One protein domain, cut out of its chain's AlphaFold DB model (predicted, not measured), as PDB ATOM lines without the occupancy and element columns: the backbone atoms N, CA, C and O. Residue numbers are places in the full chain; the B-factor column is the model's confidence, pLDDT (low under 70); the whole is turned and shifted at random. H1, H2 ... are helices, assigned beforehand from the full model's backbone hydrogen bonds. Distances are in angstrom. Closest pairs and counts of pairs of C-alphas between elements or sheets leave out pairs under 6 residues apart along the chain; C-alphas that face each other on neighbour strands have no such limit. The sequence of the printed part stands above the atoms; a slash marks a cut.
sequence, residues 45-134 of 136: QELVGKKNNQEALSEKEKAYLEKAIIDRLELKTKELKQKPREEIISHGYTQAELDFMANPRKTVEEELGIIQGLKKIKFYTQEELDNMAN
ATOM      1  N   GLN A  45       9.001  -0.622  13.453       78.50
ATOM      2  CA  GLN A  45       8.172   0.344  12.726       78.50
ATOM      3  C   GLN A  45       6.676   0.021  12.835       78.50
ATOM      4  O   GLN A  45       5.856   0.930  12.929       78.50
ATOM      5  N   GLU A  46       6.317  -1.263  12.878       81.00
ATOM      6  CA  GLU A  46       4.934  -1.701  13.073       81.00
ATOM      7  C   GLU A  46       4.462  -1.413  14.504       81.00
ATOM      8  O   GLU A  46       3.381  -0.865  14.695       81.00
ATOM      9  N   LEU A  47       5.292  -1.701  15.514       81.75
ATOM     10  CA  LEU A  47       4.966  -1.416  16.917       81.75
ATOM     11  C   LEU A  47       4.860   0.084  17.204       81.75
ATOM     12  O   LEU A  47       3.994   0.520  17.962       81.75
ATOM     13  N   VAL A  48       5.731   0.878  16.587       80.31
ATOM     14  CA  VAL A  48       5.665   2.340  16.625       80.31
ATOM     15  C   VAL A  48       4.388   2.833  15.947       80.31
ATOM     16  O   VAL A  48       3.707   3.690  16.502       80.31
ATOM     17  N   GLY A  49       4.013   2.255  14.801       78.62
ATOM     18  CA  GLY A  49       2.741   2.531  14.131       78.62
ATOM     19  C   GLY A  49       1.535   2.253  15.030       78.62
ATOM     20  O   GLY A  49       0.705   3.139  15.228       78.62
ATOM     21  N   LYS A  50       1.490   1.073  15.660       79.62
ATOM     22  CA  LYS A  50       0.460   0.690  16.641       79.62
ATOM     23  C   LYS A  50       0.392   1.683  17.805       79.62
ATOM     24  O   LYS A  50      -0.678   2.201  18.116       79.62
ATOM     25  N   LYS A  51       1.541   2.026  18.398       76.00
ATOM     26  CA  LYS A  51       1.627   3.000  19.498       76.00
ATOM     27  C   LYS A  51       1.128   4.390  19.087       76.00
ATOM     28  O   LYS A  51       0.394   5.017  19.849       76.00
ATOM     29  N   ASN A  52       1.498   4.864  17.897       78.88
ATOM     30  CA  ASN A  52       1.087   6.170  17.374       78.88
ATOM     31  C   ASN A  52      -0.415   6.220  17.053       78.88
ATOM     32  O   ASN A  52      -1.049   7.252  17.261       78.88
ATOM     33  N   ASN A  53      -0.994   5.091  16.635       80.69
ATOM     34  CA  ASN A  53      -2.434   4.922  16.421       80.69
ATOM     35  C   ASN A  53      -3.220   4.647  17.716       80.69
ATOM     36  O   ASN A  53      -4.410   4.348  17.653       80.69
ATOM     37  N   GLN A  54      -2.578   4.757  18.887       76.75
ATOM     38  CA  GLN A  54      -3.168   4.472  20.203       76.75
ATOM     39  C   GLN A  54      -3.687   3.031  20.355       76.75
ATOM     40  O   GLN A  54      -4.507   2.749  21.231       76.75
ATOM     41  N   GLU A  55      -3.190   2.101  19.542       80.56
ATOM     42  CA  GLU A  55      -3.491   0.684  19.692       80.56
ATOM     43  C   GLU A  55      -2.762   0.122  20.918       80.56
ATOM     44  O   GLU A  55      -1.605   0.452  21.209       80.56
ATOM     45  N   ALA A  56      -3.455  -0.734  21.667       77.44
ATOM     46  CA  ALA A  56      -2.894  -1.349  22.857       77.44
ATOM     47  C   ALA A  56      -1.816  -2.366  22.464       77.44
ATOM     48  O   ALA A  56      -2.112  -3.418  21.904       77.44
ATOM     49  N   LEU A  57      -0.565  -2.061  22.804       81.19
ATOM     50  CA  LEU A  57       0.534  -3.017  22.704       81.19
ATOM     51  C   LEU A  57       0.372  -4.109  23.765       81.19
ATOM     52  O   LEU A  57       0.122  -3.817  24.941       81.19
ATOM     53  N   SER A  58       0.581  -5.358  23.367       84.88
ATOM     54  CA  SER A  58       0.720  -6.478  24.296       84.88
ATOM     55  C   SER A  58       1.959  -6.308  25.186       84.88
ATOM     56  O   SER A  58       2.909  -5.600  24.848       84.88
ATOM     57  N   GLU A  59       1.991  -6.997  26.328       83.56
ATOM     58  CA  GLU A  59       3.150  -6.962  27.236       83.56
ATOM     59  C   GLU A  59       4.448  -7.427  26.553       83.56
ATOM     60  O   GLU A  59       5.521  -6.885  26.816       83.56
ATOM     61  N   LYS A  60       4.353  -8.371  25.607       82.06
ATOM     62  CA  LYS A  60       5.495  -8.812  24.795       82.06
ATOM     63  C   LYS A  60       5.992  -7.719  23.849       82.06
ATOM     64  O   LYS A  60       7.196  -7.491  23.767       82.06
ATOM     65  N   GLU A  61       5.083  -7.019  23.171       81.62
ATOM     66  CA  GLU A  61       5.427  -5.916  22.264       81.62
ATOM     67  C   GLU A  61       6.034  -4.727  23.028       81.62
ATOM     68  O   GLU A  61       7.012  -4.131  22.575       81.62
ATOM     69  N   LYS A  62       5.517  -4.421  24.227       82.69
ATOM     70  CA  LYS A  62       6.106  -3.409  25.122       82.69
ATOM     71  C   LYS A  62       7.525  -3.782  25.538       82.69
ATOM     72  O   LYS A  62       8.426  -2.953  25.433       82.69
ATOM     73  N   ALA A  63       7.735  -5.024  25.979       85.75
ATOM     74  CA  ALA A  63       9.056  -5.509  26.369       85.75
ATOM     75  C   ALA A  63      10.044  -5.488  25.191       85.75
ATOM     76  O   ALA A  63      11.217  -5.163  25.374       85.75
ATOM     77  N   TYR A  64       9.574  -5.786  23.977       86.06
ATOM     78  CA  TYR A  64      10.392  -5.711  22.770       86.06
ATOM     79  C   TYR A  64      10.817  -4.271  22.440       86.06
ATOM     80  O   TYR A  64      11.995  -4.034  22.177       86.06
ATOM     81  N   LEU A  65       9.894  -3.304  22.505       84.75
ATOM     82  CA  LEU A  65      10.229  -1.885  22.323       84.75
ATOM     83  C   LEU A  65      11.210  -1.386  23.386       84.75
ATOM     84  O   LEU A  65      12.174  -0.705  23.047       84.75
ATOM     85  N   GLU A  66      10.994  -1.740  24.654       88.50
ATOM     86  CA  GLU A  66      11.897  -1.351  25.740       88.50
ATOM     87  C   GLU A  66      13.300  -1.918  25.518       88.50
ATOM     88  O   GLU A  66      14.293  -1.207  25.653       88.50
ATOM     89  N   LYS A  67      13.388  -3.182  25.098       89.06
ATOM     90  CA  LYS A  67      14.666  -3.795  24.751       89.06
ATOM     91  C   LYS A  67      15.345  -3.071  23.587       89.06
ATOM     92  O   LYS A  67      16.536  -2.799  23.671       89.06
ATOM     93  N   ALA A  68      14.605  -2.709  22.540       87.38
ATOM     94  CA  ALA A  68      15.158  -1.954  21.417       87.38
ATOM     95  C   ALA A  68      15.709  -0.582  21.849       87.38
ATOM     96  O   ALA A  68      16.757  -0.159  21.358       87.38
ATOM     97  N   ILE A  69      15.046   0.093  22.798       89.50
ATOM     98  CA  ILE A  69      15.543   1.336  23.404       89.50
ATOM     99  C   ILE A  69      16.851   1.074  24.163       89.50
ATOM    100  O   ILE A  69      17.826   1.796  23.961       89.50
ATOM    101  N   ILE A  70      16.894   0.043  25.011       91.56
ATOM    102  CA  ILE A  70      18.080  -0.307  25.809       91.56
ATOM    103  C   ILE A  70      19.266  -0.666  24.906       91.56
ATOM    104  O   ILE A  70      20.340  -0.087  25.056       91.56
ATOM    105  N   ASP A  71      19.065  -1.544  23.922       89.00
ATOM    106  CA  ASP A  71      20.116  -1.978  22.994       89.00
ATOM    107  C   ASP A  71      20.710  -0.771  22.237       89.00
ATOM    108  O   ASP A  71      21.928  -0.651  22.058       89.00
ATOM    109  N   ARG A  72      19.858   0.180  21.827       88.25
ATOM    110  CA  ARG A  72      20.286   1.400  21.129       88.25
ATOM    111  C   ARG A  72      20.991   2.394  22.061       88.25
ATOM    112  O   ARG A  72      21.966   3.022  21.643       88.25
ATOM    113  N   LEU A  73      20.541   2.513  23.312       91.44
ATOM    114  CA  LEU A  73      21.200   3.309  24.352       91.44
ATOM    115  C   LEU A  73      22.611   2.801  24.643       91.44
ATOM    116  O   LEU A  73      23.550   3.597  24.712       91.44
ATOM    117  N   GLU A  74      22.768   1.488  24.809       91.31
ATOM    118  CA  GLU A  74      24.063   0.863  25.068       91.31
ATOM    119  C   GLU A  74      25.030   1.088  23.908       91.31
ATOM    120  O   GLU A  74      26.175   1.488  24.132       91.31
ATOM    121  N   LEU A  75      24.556   0.899  22.671       90.19
ATOM    122  CA  LEU A  75      25.357   1.122  21.472       90.19
ATOM    123  C   LEU A  75      25.876   2.564  21.401       90.19
ATOM    124  O   LEU A  75      27.084   2.768  21.307       90.19
ATOM    125  N   LYS A  76      24.996   3.561  21.537       87.38
ATOM    126  CA  LYS A  76      25.397   4.977  21.498       87.38
ATOM    127  C   LYS A  76      26.304   5.380  22.652       87.38
ATOM    128  O   LYS A  76      27.261   6.127  22.472       87.38
ATOM    129  N   THR A  77      26.030   4.865  23.846       89.44
ATOM    130  CA  THR A  77      26.890   5.104  25.012       89.44
ATOM    131  C   THR A  77      28.288   4.544  24.770       89.44
ATOM    132  O   THR A  77      29.281   5.155  25.164       89.44
ATOM    133  N   LYS A  78      28.383   3.378  24.124       90.75
ATOM    134  CA  LYS A  78      29.657   2.768  23.756       90.75
ATOM    135  C   LYS A  78      30.382   3.584  22.686       90.75
ATOM    136  O   LYS A  78      31.570   3.823  22.860       90.75
ATOM    137  N   GLU A  79      29.687   4.038  21.647       88.44
ATOM    138  CA  GLU A  79      30.247   4.907  20.599       88.44
ATOM    139  C   GLU A  79      30.842   6.188  21.202       88.44
ATOM    140  O   GLU A  79      32.015   6.483  20.980       88.44
ATOM    141  N   LEU A  80      30.091   6.880  22.066       86.12
ATOM    142  CA  LEU A  80      30.566   8.085  22.755       86.12
ATOM    143  C   LEU A  80      31.789   7.826  23.638       86.12
ATOM    144  O   LEU A  80      32.729   8.613  23.641       86.12
ATOM    145  N   LYS A  81      31.802   6.712  24.378       86.06
ATOM    146  CA  LYS A  81      32.937   6.340  25.239       86.06
ATOM    147  C   LYS A  81      34.185   5.936  24.456       86.06
ATOM    148  O   LYS A  81      35.279   5.991  25.006       86.06
ATOM    149  N   GLN A  82      34.021   5.469  23.222       89.62
ATOM    150  CA  GLN A  82      35.121   5.040  22.358       89.62
ATOM    151  C   GLN A  82      35.694   6.180  21.515       89.62
ATOM    152  O   GLN A  82      36.721   5.979  20.867       89.62
ATOM    153  N   LYS A  83      35.067   7.362  21.533       82.38
ATOM    154  CA  LYS A  83      35.532   8.517  20.773       82.38
ATOM    155  C   LYS A  83      36.926   8.953  21.262       82.38
ATOM    156  O   LYS A  83      37.099   9.172  22.466       82.38
ATOM    157  N   PRO A  84      37.931   9.056  20.372       85.12
ATOM    158  CA  PRO A  84      39.283   9.451  20.750       85.12
ATOM    159  C   PRO A  84      39.307  10.831  21.405       85.12
ATOM    160  O   PRO A  84      38.629  11.761  20.963       85.12
ATOM    161  N   ARG A  85      40.143  10.995  22.432       79.06
ATOM    162  CA  ARG A  85      40.280  12.275  23.140       79.06
ATOM    163  C   ARG A  85      40.763  13.382  22.202       79.06
ATOM    164  O   ARG A  85      40.320  14.518  22.318       79.06
ATOM    165  N   GLU A  86      41.641  13.051  21.266       79.56
ATOM    166  CA  GLU A  86      42.165  13.966  20.254       79.56
ATOM    167  C   GLU A  86      41.057  14.472  19.322       79.56
ATOM    168  O   GLU A  86      41.056  15.642  18.947       79.56
ATOM    169  N   GLU A  87      40.083  13.621  18.988       78.75
ATOM    170  CA  GLU A  87      38.920  13.987  18.175       78.75
ATOM    171  C   GLU A  87      37.987  14.928  18.944       78.75
ATOM    172  O   GLU A  87      37.570  15.955  18.413       78.75
ATOM    173  N   ILE A  88      37.746  14.639  20.227       78.69
ATOM    174  CA  ILE A  88      36.951  15.502  21.113       78.69
ATOM    175  C   ILE A  88      37.611  16.877  21.273       78.69
ATOM    176  O   ILE A  88      36.928  17.892  21.229       78.69
ATOM    177  N   ILE A  89      38.936  16.938  21.424       72.06
ATOM    178  CA  ILE A  89      39.657  18.213  21.572       72.06
ATOM    179  C   ILE A  89      39.660  19.017  20.263       72.06
ATOM    180  O   ILE A  89      39.602  20.242  20.304       72.06
ATOM    181  N   SER A  90      39.761  18.349  19.111       75.81
ATOM    182  CA  SER A  90      39.893  19.021  17.809       75.81
ATOM    183  C   SER A  90      38.561  19.434  17.180       75.81
ATOM    184  O   SER A  90      38.518  20.462  16.510       75.81
ATOM    185  N   HIS A  91      37.497  18.654  17.380       75.25
ATOM    186  CA  HIS A  91      36.202  18.854  16.718       75.25
ATOM    187  C   HIS A  91      35.023  18.963  17.695       75.25
ATOM    188  O   HIS A  91      33.913  19.283  17.274       75.25
ATOM    189  N   GLY A  92      35.241  18.695  18.984       75.62
ATOM    190  CA  GLY A  92      34.183  18.698  19.985       75.62
ATOM    191  C   GLY A  92      33.180  17.553  19.824       75.62
ATOM    192  O   GLY A  92      33.394  16.559  19.119       75.62
ATOM    193  N   TYR A  93      32.055  17.701  20.518       79.69
ATOM    194  CA  TYR A  93      30.880  16.863  20.312       79.69
ATOM    195  C   TYR A  93      29.945  17.534  19.309       79.69
ATOM    196  O   TYR A  93      29.722  18.742  19.339       79.69
ATOM    197  N   THR A  94      29.361  16.727  18.434       82.69
ATOM    198  CA  THR A  94      28.276  17.157  17.558       82.69
ATOM    199  C   THR A  94      27.028  17.479  18.380       82.69
ATOM    200  O   THR A  94      26.822  16.944  19.471       82.69
ATOM    201  N   GLN A  95      26.134  18.300  17.827       78.38
ATOM    202  CA  GLN A  95      24.851  18.605  18.464       78.38
ATOM    203  C   GLN A  95      24.062  17.329  18.808       78.38
ATOM    204  O   GLN A  95      23.528  17.222  19.904       78.38
ATOM    205  N   ALA A  96      24.049  16.328  17.921       82.50
ATOM    206  CA  ALA A  96      23.349  15.065  18.161       82.50
ATOM    207  C   ALA A  96      23.952  14.254  19.324       82.50
ATOM    208  O   ALA A  96      23.229  13.581  20.062       82.50
ATOM    209  N   GLU A  97      25.274  14.307  19.497       83.44
ATOM    210  CA  GLU A  97      25.966  13.681  20.625       83.44
ATOM    211  C   GLU A  97      25.645  14.399  21.937       83.44
ATOM    212  O   GLU A  97      25.356  13.738  22.933       83.44
ATOM    213  N   LEU A  98      25.614  15.733  21.935       82.38
ATOM    214  CA  LEU A  98      25.216  16.500  23.114       82.38
ATOM    215  C   LEU A  98      23.740  16.322  23.467       82.38
ATOM    216  O   LEU A  98      23.415  16.164  24.642       82.38
ATOM    217  N   ASP A  99      22.854  16.292  22.474       81.56
ATOM    218  CA  ASP A  99      21.428  16.028  22.675       81.56
ATOM    219  C   ASP A  99      21.228  14.649  23.311       81.56
ATOM    220  O   ASP A  99      20.462  14.505  24.269       81.56
ATOM    221  N   PHE A 100      21.983  13.650  22.836       87.12
ATOM    222  CA  PHE A 100      22.016  12.333  23.455       87.12
ATOM    223  C   PHE A 100      22.585  12.381  24.878       87.12
ATOM    224  O   PHE A 100      22.010  11.765  25.761       87.12
ATOM    225  N   MET A 101      23.670  13.109  25.152       83.50
ATOM    226  CA  MET A 101      24.209  13.230  26.516       83.50
ATOM    227  C   MET A 101      23.228  13.925  27.472       83.50
ATOM    228  O   MET A 101      23.150  13.559  28.645       83.50
ATOM    229  N   ALA A 102      22.456  14.891  26.973       84.06
ATOM    230  CA  ALA A 102      21.464  15.626  27.745       84.06
ATOM    231  C   ALA A 102      20.208  14.790  28.038       84.06
ATOM    232  O   ALA A 102      19.694  14.825  29.155       84.06
ATOM    233  N   ASN A 103      19.689  14.048  27.051       87.44
ATOM    234  CA  ASN A 103      18.504  13.199  27.211       87.44
ATOM    235  C   ASN A 103      18.632  11.861  26.450       87.44
ATOM    236  O   ASN A 103      17.883  11.636  25.495       87.44
ATOM    237  N   PRO A 104      19.470  10.913  26.921       85.94
ATOM    238  CA  PRO A 104      19.824   9.713  26.155       85.94
ATOM    239  C   PRO A 104      18.606   8.915  25.701       85.94
ATOM    240  O   PRO A 104      18.468   8.549  24.534       85.94
ATOM    241  N   ARG A 105      17.679   8.679  26.637       88.31
ATOM    242  CA  ARG A 105      16.482   7.875  26.392       88.31
ATOM    243  C   ARG A 105      15.547   8.531  25.384       88.31
ATOM    244  O   ARG A 105      15.087   7.855  24.475       88.31
ATOM    245  N   LYS A 106      15.293   9.835  25.512       86.25
ATOM    246  CA  LYS A 106      14.376  10.526  24.596       86.25
ATOM    247  C   LYS A 106      14.958  10.642  23.192       86.25
ATOM    248  O   LYS A 106      14.216  10.473  22.237       86.25
ATOM    249  N   THR A 107      16.263  10.880  23.062       86.31
ATOM    250  CA  THR A 107      16.930  10.904  21.753       86.31
ATOM    251  C   THR A 107      16.818   9.550  21.057       86.31
ATOM    252  O   THR A 107      16.515   9.489  19.871       86.31
ATOM    253  N   VAL A 108      16.987   8.447  21.794       88.81
ATOM    254  CA  VAL A 108      16.779   7.098  21.247       88.81
ATOM    255  C   VAL A 108      15.316   6.846  20.892       88.81
ATOM    256  O   VAL A 108      15.036   6.301  19.830       88.81
ATOM    257  N   GLU A 109      14.373   7.250  21.741       86.69
ATOM    258  CA  GLU A 109      12.943   7.127  21.443       86.69
ATOM    259  C   GLU A 109      12.548   7.929  20.188       86.69
ATOM    260  O   GLU A 109      11.731   7.454  19.402       86.69
ATOM    261  N   GLU A 110      13.138   9.105  19.959       85.81
ATOM    262  CA  GLU A 110      12.920   9.902  18.746       85.81
ATOM    263  C   GLU A 110      13.553   9.255  17.507       85.81
ATOM    264  O   GLU A 110      12.897   9.152  16.474       85.81
ATOM    265  N   GLU A 111      14.781   8.737  17.607       83.88
ATOM    266  CA  GLU A 111      15.427   7.989  16.516       83.88
ATOM    267  C   GLU A 111      14.649   6.738  16.114       83.88
ATOM    268  O   GLU A 111      14.565   6.400  14.934       83.88
ATOM    269  N   LEU A 112      14.073   6.047  17.097       84.88
ATOM    270  CA  LEU A 112      13.212   4.893  16.865       84.88
ATOM    271  C   LEU A 112      11.809   5.302  16.380       84.88
ATOM    272  O   LEU A 112      10.989   4.429  16.109       84.88
ATOM    273  N   GLY A 113      11.512   6.602  16.270       81.38
ATOM    274  CA  GLY A 113      10.214   7.134  15.846       81.38
ATOM    275  C   GLY A 113       9.084   6.923  16.860       81.38
ATOM    276  O   GLY A 113       7.920   7.146  16.531       81.38
ATOM    277  N   ILE A 114       9.416   6.488  18.081       81.75
ATOM    278  CA  ILE A 114       8.479   6.217  19.183       81.75
ATOM    279  C   ILE A 114       7.842   7.516  19.683       81.75
ATOM    280  O   ILE A 114       6.686   7.519  20.107       81.75
ATOM    281  N   ILE A 115       8.606   8.604  19.659       79.69
ATOM    282  CA  ILE A 115       8.121   9.962  19.888       79.69
ATOM    283  C   ILE A 115       8.437  10.803  18.652       79.69
ATOM    284  O   ILE A 115       9.448  10.582  17.990       79.69
ATOM    285  N   GLN A 116       7.578  11.767  18.336       70.69
ATOM    286  CA  GLN A 116       7.819  12.722  17.256       70.69
ATOM    287  C   GLN A 116       8.062  14.104  17.840       70.69
ATOM    288  O   GLN A 116       7.284  14.566  18.676       70.69
ATOM    289  N   GLY A 117       9.117  14.767  17.366       56.41
ATOM    290  CA  GLY A 117       9.397  16.153  17.702       56.41
ATOM    291  C   GLY A 117       9.665  16.320  19.188       56.41
ATOM    292  O   GLY A 117       8.876  16.952  19.900       56.41
ATOM    293  N   LEU A 118      10.813  15.815  19.651       57.12
ATOM    294  CA  LEU A 118      11.405  16.378  20.859       57.12
ATOM    295  C   LEU A 118      11.363  17.898  20.687       57.12
ATOM    296  O   LEU A 118      11.854  18.427  19.688       57.12
ATOM    297  N   LYS A 119      10.704  18.609  21.618       50.91
ATOM    298  CA  LYS A 119      10.780  20.075  21.674       50.91
ATOM    299  C   LYS A 119      12.259  20.403  21.579       50.91
ATOM    300  O   LYS A 119      12.959  20.078  22.536       50.91
ATOM    301  N   LYS A 120      12.670  20.944  20.420       51.25
ATOM    302  CA  LYS A 120      14.059  21.186  20.009       51.25
ATOM    303  C   LYS A 120      14.912  21.367  21.253       51.25
ATOM    304  O   LYS A 120      14.788  22.393  21.929       51.25
ATOM    305  N   ILE A 121      15.662  20.318  21.603       52.41
ATOM    306  CA  ILE A 121      16.653  20.408  22.668       52.41
ATOM    307  C   ILE A 121      17.530  21.582  22.243       52.41
ATOM    308  O   ILE A 121      17.847  21.723  21.063       52.41
ATOM    309  N   LYS A 122      17.697  22.525  23.172       56.06
ATOM    310  CA  LYS A 122      18.309  23.840  22.976       56.06
ATOM    311  C   LYS A 122      19.426  23.734  21.925       56.06
ATOM    312  O   LYS A 122      20.383  23.006  22.156       56.06
ATOM    313  N   PHE A 123      19.278  24.392  20.769       55.53
ATOM    314  CA  PHE A 123      20.368  24.428  19.791       55.53
ATOM    315  C   PHE A 123      21.547  25.088  20.486       55.53
ATOM    316  O   PHE A 123      21.451  26.263  20.846       55.53
ATOM    317  N   TYR A 124      22.602  24.321  20.728       63.06
ATOM    318  CA  TYR A 124      23.811  24.869  21.298       63.06
ATOM    319  C   TYR A 124      24.554  25.558  20.160       63.06
ATOM    320  O   TYR A 124      24.720  25.021  19.063       63.06
ATOM    321  N   THR A 125      24.941  26.802  20.393       66.44
ATOM    322  CA  THR A 125      25.867  27.506  19.506       66.44
ATOM    323  C   THR A 125      27.216  26.788  19.511       66.44
ATOM    324  O   THR A 125      27.558  26.140  20.495       66.44
ATOM    325  N   GLN A 126      28.015  26.920  18.447       61.50
ATOM    326  CA  GLN A 126      29.350  26.306  18.395       61.50
ATOM    327  C   GLN A 126      30.213  26.687  19.614       61.50
ATOM    328  O   GLN A 126      30.936  25.857  20.143       61.50
ATOM    329  N   GLU A 127      30.057  27.907  20.131       65.19
ATOM    330  CA  GLU A 127      30.728  28.373  21.350       65.19
ATOM    331  C   GLU A 127      30.239  27.653  22.627       65.19
ATOM    332  O   GLU A 127      31.021  27.377  23.536       65.19
ATOM    333  N   GLU A 128      28.952  27.305  22.712       64.56
ATOM    334  CA  GLU A 128      28.421  26.450  23.783       64.56
ATOM    335  C   GLU A 128      28.883  24.990  23.621       64.56
ATOM    336  O   GLU A 128      29.190  24.350  24.629       64.56
ATOM    337  N   LEU A 129      28.987  24.486  22.382       63.78
ATOM    338  CA  LEU A 129      29.540  23.156  22.080       63.78
ATOM    339  C   LEU A 129      31.001  23.058  22.549       63.78
ATOM    340  O   LEU A 129      31.363  22.115  23.254       63.78
ATOM    341  N   ASP A 130      31.814  24.063  22.220       65.38
ATOM    342  CA  ASP A 130      33.237  24.122  22.565       65.38
ATOM    343  C   ASP A 130      33.446  24.220  24.091       65.38
ATOM    344  O   ASP A 130      34.314  23.542  24.646       65.38
ATOM    345  N   ASN A 131      32.609  24.989  24.802       68.19
ATOM    346  CA  ASN A 131      32.660  25.104  26.267       68.19
ATOM    347  C   ASN A 131      32.217  23.825  27.001       68.19
ATOM    348  O   ASN A 131      32.717  23.545  28.091       68.19
ATOM    349  N   MET A 132      31.291  23.041  26.438       60.44
ATOM    350  CA  MET A 132      30.922  21.730  26.991       60.44
ATOM    351  C   MET A 132      31.980  20.660  26.701       60.44
ATOM    352  O   MET A 132      32.182  19.761  27.518       60.44
ATOM    353  N   ALA A 133      32.657  20.751  25.552       56.44
ATOM    354  CA  ALA A 133      33.711  19.824  25.150       56.44
ATOM    355  C   ALA A 133      35.039  20.065  25.890       56.44
ATOM    356  O   ALA A 133      35.793  19.116  26.114       56.44
ATOM    357  N   ASN A 134      35.317  21.308  26.297       57.09
ATOM    358  CA  ASN A 134      36.531  21.678  27.018       57.09
ATOM    359  C   ASN A 134      36.220  22.666  28.161       57.09
ATOM    360  O   ASN A 134      36.478  23.867  28.028       57.09
TER     361      ASN A 134
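AT A GLANCE: This is residues 45 to 134 of the 136 residues of an uncharacterized protein of Candidatus Falkowbacteria bacterium (UniProt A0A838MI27). One long helix, H2, makes one long side of a loose, elongated model, with five short helices set at its ends and along one side of it. H1 folds back near the first end of H2, and H3 follows just past its last end. H4 and H5 lie between H2 and the stretch of residues 117 to 125, which has no named element and makes the opposite long side, leading to H6 near H3 and H4. The printed part has 90 residues with six named helices, H1 to H6 in order along the chain, and no named strand; the class is all helix. The whole is loose, with a radius of gyration of the C-alphas of 15.8 A and spans of 47 by 26 by 15 A.

IN THESE COORDINATES: H2, residues 59 to 82, is the longest helix, 34.5 A from C-alpha 59 at (3.150, -6.962, 27.236) to C-alpha 82 at (35.121, 5.040, 22.358). H1, residues 45 to 52, comes before it and begins with C-alpha 45 at (8.172, 0.344, 12.726). After H2 come H3, residues 85 to 91, H4, residues 95 to 102, and H5, residues 104 to 111, which measures 10.7 A. H6, residues 126 to 133, ends with C-alpha 133 at (33.711, 19.824, 25.150).

HOW THE PARTS SIT: H2 touches H5 with residues 69 to 73 alone; the closest C-alphas, those of Ile 69 and Val 108, are 6.3 A apart. These two helices run opposite ways at a steep tilt of 69 degrees, only just short of about perpendicular. H5 and H4 touch only at the corner by their link, the closest C-alphas being those of Phe 100 and Thr 107 at 5.6 A. H2 and H4 are close but not clearly touching, with the closest C-alphas, Leu 80 and Glu 97, 7.6 A apart. H1 is also close to H2 but not clearly touching, the closest C-alphas being those of Leu 47 and Glu 61 at 7.0 A. H3 and H6 are close but not clearly touching, with the closest C-alphas, Ile 88 and Ala 133, 6.7 A apart; they run opposite ways at a shallow tilt of 8 degrees. H6 and H4 are close but not clearly touching, the closest C-alphas being those of Gln 95 and Leu 129 at 7.5 A. Among the pairs that are apart are H1 and H5, and H2 and H6. In H1, H2, H3, H4, H5 and H6, every O i to N i+4 pair is within hydrogen-bond range.

THE WHOLE: The two C-alphas farthest apart, those of Ala 56 and Glu 86, are 47.7 A apart. The printed part has no cut. The link from H5 to H6, residues 112 to 125, is long; the link from H1 to H2 is short, and those from H2 to H3, H3 to H4 and H4 to H5 are tight. The mean pLDDT of the printed part is 78.6, and residues 117 to 134 are under 70.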